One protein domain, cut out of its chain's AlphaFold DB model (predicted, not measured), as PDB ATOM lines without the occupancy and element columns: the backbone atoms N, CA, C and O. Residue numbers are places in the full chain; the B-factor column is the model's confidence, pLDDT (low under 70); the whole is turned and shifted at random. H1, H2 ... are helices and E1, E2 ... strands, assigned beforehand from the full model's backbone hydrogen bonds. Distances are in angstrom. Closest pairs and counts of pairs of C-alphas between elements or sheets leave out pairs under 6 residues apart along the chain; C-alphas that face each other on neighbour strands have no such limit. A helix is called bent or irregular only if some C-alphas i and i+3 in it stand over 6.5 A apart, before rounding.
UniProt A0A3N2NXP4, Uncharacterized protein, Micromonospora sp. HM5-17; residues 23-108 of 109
ATOM      1  N   TRP A  23     -52.786  -7.213  52.101       97.38
ATOM      2  CA  TRP A  23     -54.155  -7.304  52.589       97.38
ATOM      3  C   TRP A  23     -54.973  -6.109  52.112       97.38
ATOM      4  O   TRP A  23     -54.498  -4.974  52.026       97.38
ATOM      5  N   CYS A  24     -56.238  -6.366  51.805       95.56
ATOM      6  CA  CYS A  24     -57.192  -5.330  51.466       95.56
ATOM      7  C   CYS A  24     -57.700  -4.694  52.760       95.56
ATOM      8  O   CYS A  24     -58.479  -5.329  53.456       95.56
ATOM      9  N   GLY A  25     -57.307  -3.460  53.069       93.56
ATOM     10  CA  GLY A  25     -57.728  -2.746  54.280       93.56
ATOM     11  C   GLY A  25     -59.249  -2.713  54.490       93.56
ATOM     12  O   GLY A  25     -59.700  -3.154  55.539       93.56
ATOM     13  N   PRO A  26     -60.062  -2.290  53.500       92.00
ATOM     14  CA  PRO A  26     -61.520  -2.241  53.656       92.00
ATOM     15  C   PRO A  26     -62.187  -3.600  53.882       92.00
ATOM     16  O   PRO A  26     -63.199  -3.683  54.567       92.00
ATOM     17  N   CYS A  27     -61.650  -4.654  53.266       93.69
ATOM     18  CA  CYS A  27     -62.232  -5.993  53.318       93.69
ATOM     19  C   CYS A  27     -61.568  -6.895  54.382       93.69
ATOM     20  O   CYS A  27     -62.028  -8.009  54.577       93.69
ATOM     21  N   ASP A  28     -60.481  -6.433  55.010       94.06
ATOM     22  CA  ASP A  28     -59.560  -7.152  55.906       94.06
ATOM     23  C   ASP A  28     -59.283  -8.616  55.519       94.06
ATOM     24  O   ASP A  28     -59.345  -9.531  56.335       94.06
ATOM     25  N   ILE A  29     -58.962  -8.842  54.243       95.25
ATOM     26  CA  ILE A  29     -58.589 -10.163  53.716       95.25
ATOM     27  C   ILE A  29     -57.303 -10.101  52.888       95.25
ATOM     28  O   ILE A  29     -57.005  -9.049  52.305       95.25
ATOM     29  N   PRO A  30     -56.572 -11.223  52.751       96.25
ATOM     30  CA  PRO A  30     -55.431 -11.311  51.850       96.25
ATOM     31  C   PRO A  30     -55.815 -10.973  50.407       96.25
ATOM     32  O   PRO A  30     -56.835 -11.435  49.883       96.25
ATOM     33  N   MET A  31     -54.983 -10.175  49.744       96.00
ATOM     34  CA  MET A  31     -55.116  -9.923  48.313       96.00
ATOM     35  C   MET A  31     -54.446 -11.045  47.518       96.00
ATOM     36  O   MET A  31     -53.405 -11.572  47.902       96.00
ATOM     37  N   ALA A  32     -55.046 -11.403  46.384       95.38
ATOM     38  CA  ALA A  32     -54.525 -12.436  45.501       95.38
ATOM     39  C   ALA A  32     -53.623 -11.823  44.417       95.38
ATOM     40  O   ALA A  32     -53.942 -10.742  43.907       95.38
ATOM     41  N   PRO A  33     -52.539 -12.504  44.014       95.88
ATOM     42  CA  PRO A  33     -51.795 -12.154  42.812       95.88
ATOM     43  C   PRO A  33     -52.706 -12.133  41.586       95.88
ATOM     44  O   PRO A  33     -53.564 -12.996  41.401       95.88
ATOM     45  N   ALA A  34     -52.506 -11.137  40.744       93.75
ATOM     46  CA  ALA A  34     -53.279 -10.880  39.547       93.75
ATOM     47  C   ALA A  34     -52.377 -10.251  38.483       93.75
ATOM     48  O   ALA A  34     -51.230  -9.893  38.739       93.75
ATOM     49  N   HIS A  35     -52.923 -10.076  37.288       92.62
ATOM     50  CA  HIS A  35     -52.294  -9.261  36.260       92.62
ATOM     51  C   HIS A  35     -53.194  -8.082  35.937       92.62
ATOM     52  O   HIS A  35     -54.419  -8.156  36.089       92.62
ATOM     53  N   GLU A  36     -52.583  -6.991  35.498       87.62
ATOM     54  CA  GLU A  36     -53.336  -5.856  34.994       87.62
ATOM     55  C   GLU A  36     -54.202  -6.273  33.787       87.62
ATOM     56  O   GLU A  36     -53.711  -6.969  32.894       87.62
ATOM     57  N   PRO A  37     -55.493  -5.887  33.733       74.94
ATOM     58  CA  PRO A  37     -56.400  -6.360  32.685       74.94
ATOM     59  C   PRO A  37     -56.114  -5.790  31.287       74.94
ATOM     60  O   PRO A  37     -56.596  -6.341  30.300       74.94
ATOM     61  N   ARG A  38     -55.416  -4.651  31.193       73.19
ATOM     62  CA  ARG A  38     -55.162  -3.926  29.940       73.19
ATOM     63  C   ARG A  38     -53.699  -3.487  29.885       73.19
ATOM     64  O   ARG A  38     -53.279  -2.727  30.746       73.19
ATOM     65  N   GLY A  39     -52.972  -3.924  28.857       67.12
ATOM     66  CA  GLY A  39     -51.570  -3.562  28.612       67.12
ATOM     67  C   GLY A  39     -50.620  -4.758  28.661       67.12
ATOM     68  O   GLY A  39     -51.053  -5.912  28.582       67.12
ATOM     69  N   ASP A  40     -49.323  -4.469  28.798       71.25
ATOM     70  CA  ASP A  40     -48.331  -5.468  29.195       71.25
ATOM     71  C   ASP A  40     -48.821  -6.128  30.483       71.25
ATOM     72  O   ASP A  40     -49.299  -5.436  31.377       71.25
ATOM     73  N   LYS A  41     -48.769  -7.460  30.569       83.38
ATOM     74  CA  LYS A  41     -49.287  -8.257  31.695       83.38
ATOM     75  C   LYS A  41     -48.493  -7.981  32.981       83.38
ATOM     76  O   LYS A  41     -47.763  -8.841  33.468       83.38
ATOM     77  N   ARG A  42     -48.607  -6.769  33.524       92.25
ATOM     78  CA  ARG A  42     -47.903  -6.308  34.714       92.25
ATOM     79  C   ARG A  42     -48.451  -7.037  35.927       92.25
ATOM     80  O   ARG A  42     -49.660  -7.253  36.044       92.25
ATOM     81  N   ARG A  43     -47.541  -7.417  36.824       95.81
ATOM     82  CA  ARG A  43     -47.873  -8.059  38.097       95.81
ATOM     83  C   ARG A  43     -48.683  -7.100  38.956       95.81
ATOM     84  O   ARG A  43     -48.335  -5.925  39.090       95.81
ATOM     85  N   ALA A  44     -49.741  -7.612  39.559       95.50
ATOM     86  CA  ALA A  44     -50.621  -6.843  40.413       95.50
ATOM     87  C   ALA A  44     -51.173  -7.696  41.563       95.50
ATOM     88  O   ALA A  44     -51.067  -8.919  41.568       95.50
ATOM     89  N   TYR A  45     -51.809  -7.042  42.522       95.38
ATOM     90  CA  TYR A  45     -52.592  -7.651  43.584       95.38
ATOM     91  C   TYR A  45     -54.044  -7.196  43.455       95.38
ATOM     92  O   TYR A  45     -54.328  -6.030  43.162       95.38
ATOM     93  N   LYS A  46     -54.990  -8.103  43.691       94.69
ATOM     94  CA  LYS A  46     -56.424  -7.816  43.616       94.69
ATOM     95  C   LYS A  46     -57.148  -8.333  44.851       94.69
ATOM     96  O   LYS A  46     -56.850  -9.415  45.351       94.69
ATOM     97  N   CYS A  47     -58.127  -7.566  45.326       94.38
ATOM     98  CA  CYS A  47     -59.039  -8.041  46.359       94.38
ATOM     99  C   CYS A  47     -59.948  -9.143  45.780       94.38
ATOM    100  O   CYS A  47     -60.656  -8.868  44.804       94.38
ATOM    101  N   PRO A  48     -59.990 -10.348  46.374       93.44
ATOM    102  CA  PRO A  48     -60.847 -11.436  45.903       93.44
ATOM    103  C   PRO A  48     -62.344 -11.097  45.924       93.44
ATOM    104  O   PRO A  48     -63.079 -11.537  45.048       93.44
ATOM    105  N   LEU A  49     -62.785 -10.270  46.880       92.75
ATOM    106  CA  LEU A  49     -64.187  -9.848  47.006       92.75
ATOM    107  C   LEU A  49     -64.576  -8.707  46.056       92.75
ATOM    108  O   LEU A  49     -65.731  -8.299  46.028       92.75
ATOM    109  N   GLY A  50     -63.627  -8.147  45.301       86.75
ATOM    110  CA  GLY A  50     -63.927  -7.096  44.329       86.75
ATOM    111  C   GLY A  50     -64.331  -5.745  44.930       86.75
ATOM    112  O   GLY A  50     -64.769  -4.880  44.179       86.75
ATOM    113  N   CYS A  51     -64.126  -5.511  46.237       87.12
ATOM    114  CA  CYS A  51     -64.391  -4.199  46.855       87.12
ATOM    115  C   CYS A  51     -63.550  -3.058  46.252       87.12
ATOM    116  O   CYS A  51     -63.886  -1.888  46.406       87.12
ATOM    117  N   ARG A  52     -62.493  -3.403  45.504       78.88
ATOM    118  CA  ARG A  52     -61.806  -2.516  44.564       78.88
ATOM    119  C   ARG A  52     -61.890  -3.075  43.150       78.88
ATOM    120  O   ARG A  52     -61.506  -4.221  42.906       78.88
ATOM    121  N   THR A  53     -62.352  -2.242  42.220       75.06
ATOM    122  CA  THR A  53     -62.403  -2.554  40.785       75.06
ATOM    123  C   THR A  53     -61.018  -2.488  40.143       75.06
ATOM    124  O   THR A  53     -60.697  -3.322  39.296       75.06
ATOM    125  N   ALA A  54     -60.185  -1.539  40.577       84.62
ATOM    126  CA  ALA A  54     -58.799  -1.418  40.148       84.62
ATOM    127  C   ALA A  54     -57.889  -2.421  40.875       84.62
ATOM    128  O   ALA A  54     -58.046  -2.687  42.070       84.62
ATOM    129  N   VAL A  55     -56.920  -2.964  40.139       91.00
ATOM    130  CA  VAL A  55     -55.828  -3.754  40.716       91.00
ATOM    131  C   VAL A  55     -54.770  -2.826  41.316       91.00
ATOM    132  O   VAL A  55     -54.636  -1.678  40.901       91.00
ATOM    133  N   VAL A  56     -53.999  -3.331  42.272       92.69
ATOM    134  CA  VAL A  56     -52.843  -2.631  42.845       92.69
ATOM    135  C   VAL A  56     -51.597  -3.162  42.156       92.69
ATOM    136  O   VAL A  56     -51.319  -4.353  42.256       92.69
ATOM    137  N   LEU A  57     -50.854  -2.321  41.441       93.88
ATOM    138  CA  LEU A  57     -49.626  -2.764  40.777       93.88
ATOM    139  C   LEU A  57     -48.617  -3.267  41.815       93.88
ATOM    140  O   LEU A  57     -48.405  -2.624  42.841       93.88
ATOM    141  N   ALA A  58     -48.011  -4.423  41.543       95.62
ATOM    142  CA  ALA A  58     -47.158  -5.102  42.509       95.62
ATOM    143  C   ALA A  58     -45.840  -4.349  42.727       95.62
ATOM    144  O   ALA A  58     -45.448  -4.125  43.862       95.62
ATOM    145  N   GLU A  59     -45.191  -3.896  41.656       94.81
ATOM    146  CA  GLU A  59     -43.876  -3.249  41.734       94.81
ATOM    147  C   GLU A  59     -43.853  -1.984  42.621       94.81
ATOM    148  O   GLU A  59     -42.980  -1.908  43.491       94.81
ATOM    149  N   PRO A  60     -44.805  -1.031  42.510       94.81
ATOM    150  CA  PRO A  60     -44.852   0.117  43.415       94.81
ATOM    151  C   PRO A  60     -45.049  -0.275  44.884       94.81
ATOM    152  O   PRO A  60     -44.287   0.171  45.743       94.81
ATOM    153  N   VAL A  61     -46.026  -1.138  45.194       95.56
ATOM    154  CA  VAL A  61     -46.312  -1.524  46.590       95.56
ATOM    155  C   VAL A  61     -45.184  -2.359  47.204       95.56
ATOM    156  O   VAL A  61     -44.841  -2.179  48.372       95.56
ATOM    157  N   GLU A  62     -44.548  -3.223  46.413       97.31
ATOM    158  CA  GLU A  62     -43.376  -4.011  46.811       97.31
ATOM    159  C   GLU A  62     -42.181  -3.104  47.120       97.31
ATOM    160  O   GLU A  62     -41.541  -3.262  48.161       97.31
ATOM    161  N   SER A  63     -41.926  -2.111  46.264       96.06
ATOM    162  CA  SER A  63     -40.846  -1.138  46.452       96.06
ATOM    163  C   SER A  63     -41.068  -0.275  47.694       96.06
ATOM    164  O   SER A  63     -40.161  -0.124  48.512       96.06
ATOM    165  N   MET A  64     -42.289   0.236  47.889       96.25
ATOM    166  CA  MET A  64     -42.650   0.994  49.092       96.25
ATOM    167  C   MET A  64     -42.487   0.159  50.363       96.25
ATOM    168  O   MET A  64     -41.965   0.656  51.362       96.25
ATOM    169  N   THR A  65     -42.892  -1.113  50.320       97.06
ATOM    170  CA  THR A  65     -42.758  -2.025  51.461       97.06
ATOM    171  C   THR A  65     -41.299  -2.297  51.793       97.06
ATOM    172  O   THR A  65     -40.917  -2.246  52.960       97.06
ATOM    173  N   TRP A  66     -40.459  -2.540  50.783       96.88
ATOM    174  CA  TRP A  66     -39.034  -2.765  51.006       96.88
ATOM    175  C   TRP A  66     -38.349  -1.532  51.608       96.88
ATOM    176  O   TRP A  66     -37.655  -1.649  52.614       96.88
ATOM    177  N   LEU A  67     -38.625  -0.337  51.075       96.19
ATOM    178  CA  LEU A  67     -38.122   0.921  51.637       96.19
ATOM    179  C   LEU A  67     -38.592   1.140  53.084       96.19
ATOM    180  O   LEU A  67     -37.857   1.689  53.904       96.19
ATOM    181  N   ALA A  68     -39.822   0.740  53.418       96.50
ATOM    182  CA  ALA A  68     -40.310   0.794  54.793       96.50
ATOM    183  C   ALA A  68     -39.558  -0.190  55.703       96.50
ATOM    184  O   ALA A  68     -39.193   0.183  56.815       96.50
ATOM    185  N   ALA A  69     -39.265  -1.399  55.218       97.00
ATOM    186  CA  ALA A  69     -38.482  -2.390  55.949       97.00
ATOM    187  C   ALA A  69     -37.040  -1.916  56.198       97.00
ATOM    188  O   ALA A  69     -36.545  -2.073  57.309       97.00
ATOM    189  N   GLU A  70     -36.401  -1.263  55.222       96.19
ATOM    190  CA  GLU A  70     -35.066  -0.660  55.378       96.19
ATOM    191  C   GLU A  70     -35.023   0.444  56.441       96.19
ATOM    192  O   GLU A  70     -34.012   0.611  57.120       96.19
ATOM    193  N   ARG A  71     -36.116   1.199  56.609       95.19
ATOM    194  CA  ARG A  71     -36.240   2.195  57.686       95.19
ATOM    195  C   ARG A  71     -36.556   1.565  59.040       95.19
ATOM    196  O   ARG A  71     -36.195   2.130  60.066       95.19
ATOM    197  N   HIS A  72     -37.263   0.439  59.040       94.25
ATOM    198  CA  HIS A  72     -37.676  -0.258  60.254       94.25
ATOM    199  C   HIS A  72     -36.547  -1.112  60.855       94.25
ATOM    200  O   HIS A  72     -36.438  -1.212  62.073       94.25
ATOM    201  N   ALA A  73     -35.694  -1.708  60.016       92.62
ATOM    202  CA  ALA A  73     -34.621  -2.607  60.425       92.62
ATOM    203  C   ALA A  73     -33.407  -2.525  59.484       92.62
ATOM    204  O   ALA A  73     -33.504  -2.127  58.325       92.62
ATOM    205  N   THR A  74     -32.239  -2.966  59.957       91.88
ATOM    206  CA  THR A  74     -30.999  -2.985  59.162       91.88
ATOM    207  C   THR A  74     -31.005  -4.127  58.137       91.88
ATOM    208  O   THR A  74     -30.368  -5.160  58.335       91.88
ATOM    209  N   VAL A  75     -31.734  -3.950  57.029       92.44
ATOM    210  CA  VAL A  75     -31.918  -4.976  55.977       92.44
ATOM    211  C   VAL A  75     -31.454  -4.549  54.578       92.44
ATOM    212  O   VAL A  75     -31.599  -5.313  53.629       92.44
ATOM    213  N   ALA A  76     -30.837  -3.374  54.428       90.44
ATOM    214  CA  ALA A  76     -30.430  -2.836  53.120       90.44
ATOM    215  C   ALA A  76     -29.461  -3.748  52.335       90.44
ATOM    216  O   ALA A  76     -29.503  -3.805  51.109       90.44
ATOM    217  N   ALA A  77     -28.605  -4.503  53.034       92.69
ATOM    218  CA  ALA A  77     -27.641  -5.423  52.418       92.69
ATOM    219  C   ALA A  77     -28.236  -6.801  52.053       92.69
ATOM    220  O   ALA A  77     -27.518  -7.670  51.555       92.69
ATOM    221  N   ILE A  78     -29.529  -7.035  52.309       94.31
ATOM    222  CA  ILE A  78     -30.178  -8.313  52.006       94.31
ATOM    223  C   ILE A  78     -30.350  -8.465  50.491       94.31
ATOM    224  O   ILE A  78     -31.017  -7.665  49.825       94.31
ATOM    225  N   ALA A  79     -29.779  -9.545  49.950       94.31
ATOM    226  CA  ALA A  79     -29.916  -9.894  48.541       94.31
ATOM    227  C   ALA A  79     -31.384 -10.150  48.162       94.31
ATOM    228  O   ALA A  79     -32.162 -10.685  48.956       94.31
ATOM    229  N   SER A  80     -31.749  -9.805  46.922       92.88
ATOM    230  CA  SER A  80     -33.132  -9.836  46.418       92.88
ATOM    231  C   SER A  80     -33.851 -11.164  46.671       92.88
ATOM    232  O   SER A  80     -34.991 -11.159  47.127       92.88
ATOM    233  N   ILE A  81     -33.159 -12.288  46.467       95.31
ATOM    234  CA  ILE A  81     -33.700 -13.643  46.645       95.31
ATOM    235  C   ILE A  81     -34.166 -13.940  48.077       95.31
ATOM    236  O   ILE A  81     -35.023 -14.792  48.261       95.31
ATOM    237  N   TYR A  82     -33.648 -13.249  49.097       96.50
ATOM    238  CA  TYR A  82     -34.026 -13.474  50.500       96.50
ATOM    239  C   TYR A  82     -35.075 -12.486  51.009       96.50
ATOM    240  O   TYR A  82     -35.610 -12.675  52.105       96.50
ATOM    241  N   ARG A  83     -35.383 -11.437  50.236       96.06
ATOM    242  CA  ARG A  83     -36.231 -10.323  50.684       96.06
ATOM    243  C   ARG A  83     -37.611 -10.777  51.134       96.06
ATOM    244  O   ARG A  83     -38.092 -10.272  52.140       96.06
ATOM    245  N   GLN A  84     -38.213 -11.749  50.447       96.69
ATOM    246  CA  GLN A  84     -39.521 -12.276  50.837       96.69
ATOM    247  C   GLN A  84     -39.485 -12.854  52.255       96.69
ATOM    248  O   GLN A  84     -40.269 -12.436  53.100       96.69
ATOM    249  N   SER A  85     -38.526 -13.739  52.545       95.44
ATOM    250  CA  SER A  85     -38.404 -14.341  53.878       95.44
ATOM    251  C   SER A  85     -38.158 -13.295  54.970       95.44
ATOM    252  O   SER A  85     -38.733 -13.381  56.050       95.44
ATOM    253  N   VAL A  86     -37.364 -12.259  54.679       95.88
ATOM    254  CA  VAL A  86     -37.132 -11.146  55.609       95.88
ATOM    255  C   VAL A  86     -38.421 -10.372  55.873       95.88
ATOM    256  O   VAL A  86     -38.731 -10.079  57.024       95.88
ATOM    257  N   LEU A  87     -39.205 -10.074  54.837       97.00
ATOM    258  CA  LEU A  87     -40.493  -9.406  55.009       97.00
ATOM    259  C   LEU A  87     -41.481 -10.268  55.797       97.00
ATOM    260  O   LEU A  87     -42.157  -9.741  56.670       97.00
ATOM    261  N   GLU A  88     -41.527 -11.581  55.574       95.94
ATOM    262  CA  GLU A  88     -42.370 -12.503  56.352       95.94
ATOM    263  C   GLU A  88     -41.974 -12.552  57.840       95.94
ATOM    264  O   GLU A  88     -42.837 -12.708  58.710       95.94
ATOM    265  N   MET A  89     -40.683 -12.371  58.145       95.19
ATOM    266  CA  MET A  89     -40.170 -12.274  59.516       95.19
ATOM    267  C   MET A  89     -40.427 -10.916  60.176       95.19
ATOM    268  O   MET A  89     -40.561 -10.869  61.396       95.19
ATOM    269  N   LEU A  90     -40.482  -9.823  59.409       96.38
ATOM    270  CA  LEU A  90     -40.675  -8.464  59.933       96.38
ATOM    271  C   LEU A  90     -42.146  -8.041  59.981       96.38
ATOM    272  O   LEU A  90     -42.539  -7.270  60.853       96.38
ATOM    273  N   LEU A  91     -42.968  -8.508  59.043       97.56
ATOM    274  CA  LEU A  91     -44.344  -8.054  58.862       97.56
ATOM    275  C   LEU A  91     -45.348  -9.106  59.323       97.56
ATOM    276  O   LEU A  91     -45.216 -10.307  59.076       97.56
ATOM    277  N   VAL A  92     -46.412  -8.620  59.955       97.44
ATOM    278  CA  VAL A  92     -47.676  -9.345  60.079       97.44
ATOM    279  C   VAL A  92     -48.458  -9.204  58.773       97.44
ATOM    280  O   VAL A  92     -48.881 -10.209  58.209       97.44
ATOM    281  N   LYS A  93     -48.646  -7.966  58.292       97.56
ATOM    282  CA  LYS A  93     -49.329  -7.657  57.026       97.56
ATOM    283  C   LYS A  93     -49.011  -6.250  56.509       97.56
ATOM    284  O   LYS A  93     -48.679  -5.351  57.279       97.56
ATOM    285  N   VAL A  94     -49.175  -6.065  55.204       97.81
ATOM    286  CA  VAL A  94     -49.215  -4.786  54.488       97.81
ATOM    287  C   VAL A  94     -50.669  -4.503  54.139       97.81
ATOM    288  O   VAL A  94     -51.283  -5.247  53.376       97.81
ATOM    289  N   LEU A  95     -51.238  -3.447  54.704       97.25
ATOM    290  CA  LEU A  95     -52.616  -3.045  54.462       97.25
ATOM    291  C   LEU A  95     -52.652  -2.013  53.339       97.25
ATOM    292  O   LEU A  95     -52.094  -0.928  53.475       97.25
ATOM    293  N   VAL A  96     -53.355  -2.334  52.257       95.12
ATOM    294  CA  VAL A  96     -53.713  -1.351  51.232       95.12
ATOM    295  C   VAL A  96     -55.054  -0.734  51.623       95.12
ATOM    296  O   VAL A  96     -56.077  -1.424  51.639       95.12
ATOM    297  N   GLY A  97     -55.066   0.546  51.965       90.50
ATOM    298  CA  GLY A  97     -56.249   1.352  52.243       90.50
ATOM    299  C   GLY A  97     -56.986   1.746  50.964       90.50
ATOM    300  O   GLY A  97     -56.922   1.013  49.984       90.50
ATOM    301  N   ALA A  98     -57.792   2.808  50.964       82.50
ATOM    302  CA  ALA A  98     -58.807   3.031  49.917       82.50
ATOM    303  C   ALA A  98     -58.213   3.201  48.504       82.50
ATOM    304  O   ALA A  98     -58.800   2.728  47.524       82.50
ATOM    305  N   THR A  99     -57.038   3.820  48.414       79.81
ATOM    306  CA  THR A  99     -56.262   4.008  47.183       79.81
ATOM    307  C   THR A  99     -55.015   3.119  47.189       79.81
ATOM    308  O   THR A  99     -54.637   2.567  48.217       79.81
ATOM    309  N   ALA A 100     -54.370   2.948  46.031       74.12
ATOM    310  CA  ALA A 100     -53.146   2.143  45.931       74.12
ATOM    311  C   ALA A 100     -51.940   2.776  46.656       74.12
ATOM    312  O   ALA A 100     -51.022   2.052  47.032       74.12
ATOM    313  N   ASP A 101     -51.967   4.096  46.861       81.81
ATOM    314  CA  ASP A 101     -50.922   4.853  47.566       81.81
ATOM    315  C   ASP A 101     -51.152   4.902  49.085       81.81
ATOM    316  O   ASP A 101     -50.249   5.227  49.852       81.81
ATOM    317  N   ASP A 102     -52.361   4.560  49.531       90.50
ATOM    318  CA  ASP A 102     -52.702   4.410  50.940       90.50
ATOM    319  C   ASP A 102     -52.206   3.040  51.414       90.50
ATOM    320  O   ASP A 102     -52.906   2.033  51.318       90.50
ATOM    321  N   VAL A 103     -50.947   2.973  51.845       95.19
ATOM    322  CA  VAL A 103     -50.305   1.735  52.302       95.19
ATOM    323  C   VAL A 103     -49.827   1.901  53.737       95.19
ATOM    324  O   VAL A 103     -49.079   2.822  54.058       95.19
ATOM    325  N   SER A 104     -50.223   0.971  54.604       96.56
ATOM    326  CA  SER A 104     -49.768   0.903  55.993       96.56
ATOM    327  C   SER A 104     -49.173  -0.464  56.323       96.56
ATOM    328  O   SER A 104     -49.476  -1.479  55.691       96.56
ATOM    329  N   PHE A 105     -48.284  -0.490  57.314       97.44
ATOM    330  CA  PHE A 105     -47.479  -1.658  57.657       97.44
ATOM    331  C   PHE A 105     -47.767  -2.087  59.090       97.44
ATOM    332  O   PHE A 105     -47.660  -1.282  60.015       97.44
ATOM    333  N   VAL A 106     -48.107  -3.360  59.275       97.56
ATOM    334  CA  VAL A 106     -48.253  -3.974  60.595       97.56
ATOM    335  C   VAL A 106     -47.022  -4.836  60.842       97.56
ATOM    336  O   VAL A 106     -46.867  -5.888  60.220       97.56
ATOM    337  N   TRP A 107     -46.139  -4.372  61.722       97.19
ATOM    338  CA  TRP A 107     -44.870  -5.028  62.049       97.19
ATOM    339  C   TRP A 107     -45.038  -6.083  63.144       97.19
ATOM    340  O   TRP A 107     -45.924  -5.981  63.994       97.19
ATOM    341  N   ARG A 108     -44.175  -7.099  63.127       95.06
ATOM    342  CA  ARG A 108     -43.990  -8.032  64.243       95.06
ATOM    343  C   ARG A 108     -43.092  -7.368  65.293       95.06
ATOM    344  O   ARG A 108     -42.113  -6.722  64.931       95.06
TER     345      ARG A 108
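What this domain is: This is residues 23 to 108 of the 109 residues of an uncharacterized protein of Micromonospora sp. HM5-17 (UniProt A0A3N2NXP4). Hairpin E1-E2 stands at the first end of helix H1; a second hairpin, E3-E4, runs beside H1, with H2 near its other end. The printed part has 86 residues with two named helices and four named strands, ordered E1 E2 H1 H2 E3 E4, class mixed, in two antiparallel two-stranded sheets. It is compact, with radius of gyration of the C-alphas 13.2 A, spanning 36 by 28 by 18 A.

How they stand to each other: E1, residues 32 to 35, and E2, residues 43 to 46, form a hairpin; N 34 and O 44, 2.8 A apart, are within hydrogen-bond range. H1, residues 58 to 72, comes closest to E2 at C-alphas of Ala 58 and Ala 44, 4.4 A. H2, residues 80 to 90, only just touches H1 residues 66 to 69, with 3 pairs of C-alphas within 8 A, the closest Ala 69 and Leu 87, 7.4 A. E3, residues 91 to 96, and E4, residues 103 to 107, form a hairpin; N 95 and O 104, 2.8 A apart, are within range. O i to N i+4 pairs are within range throughout H1, 5 of 7 in H2.

Where its parts are: E1 begins at C-alpha 32 (-54.525, -12.436, 45.501); E4 ends at C-alpha 107 (-44.870, -5.028, 62.049). H1 measures 20.7 A from first to last C-alpha, H2 15.5 A. H2 is irregular: C-alphas 81 and 84 are 7.3 A apart.

The domain as a whole: The printed part has no cut. The link E2 to H1 is long, 11 residues. Residue 39 is under pLDDT 70.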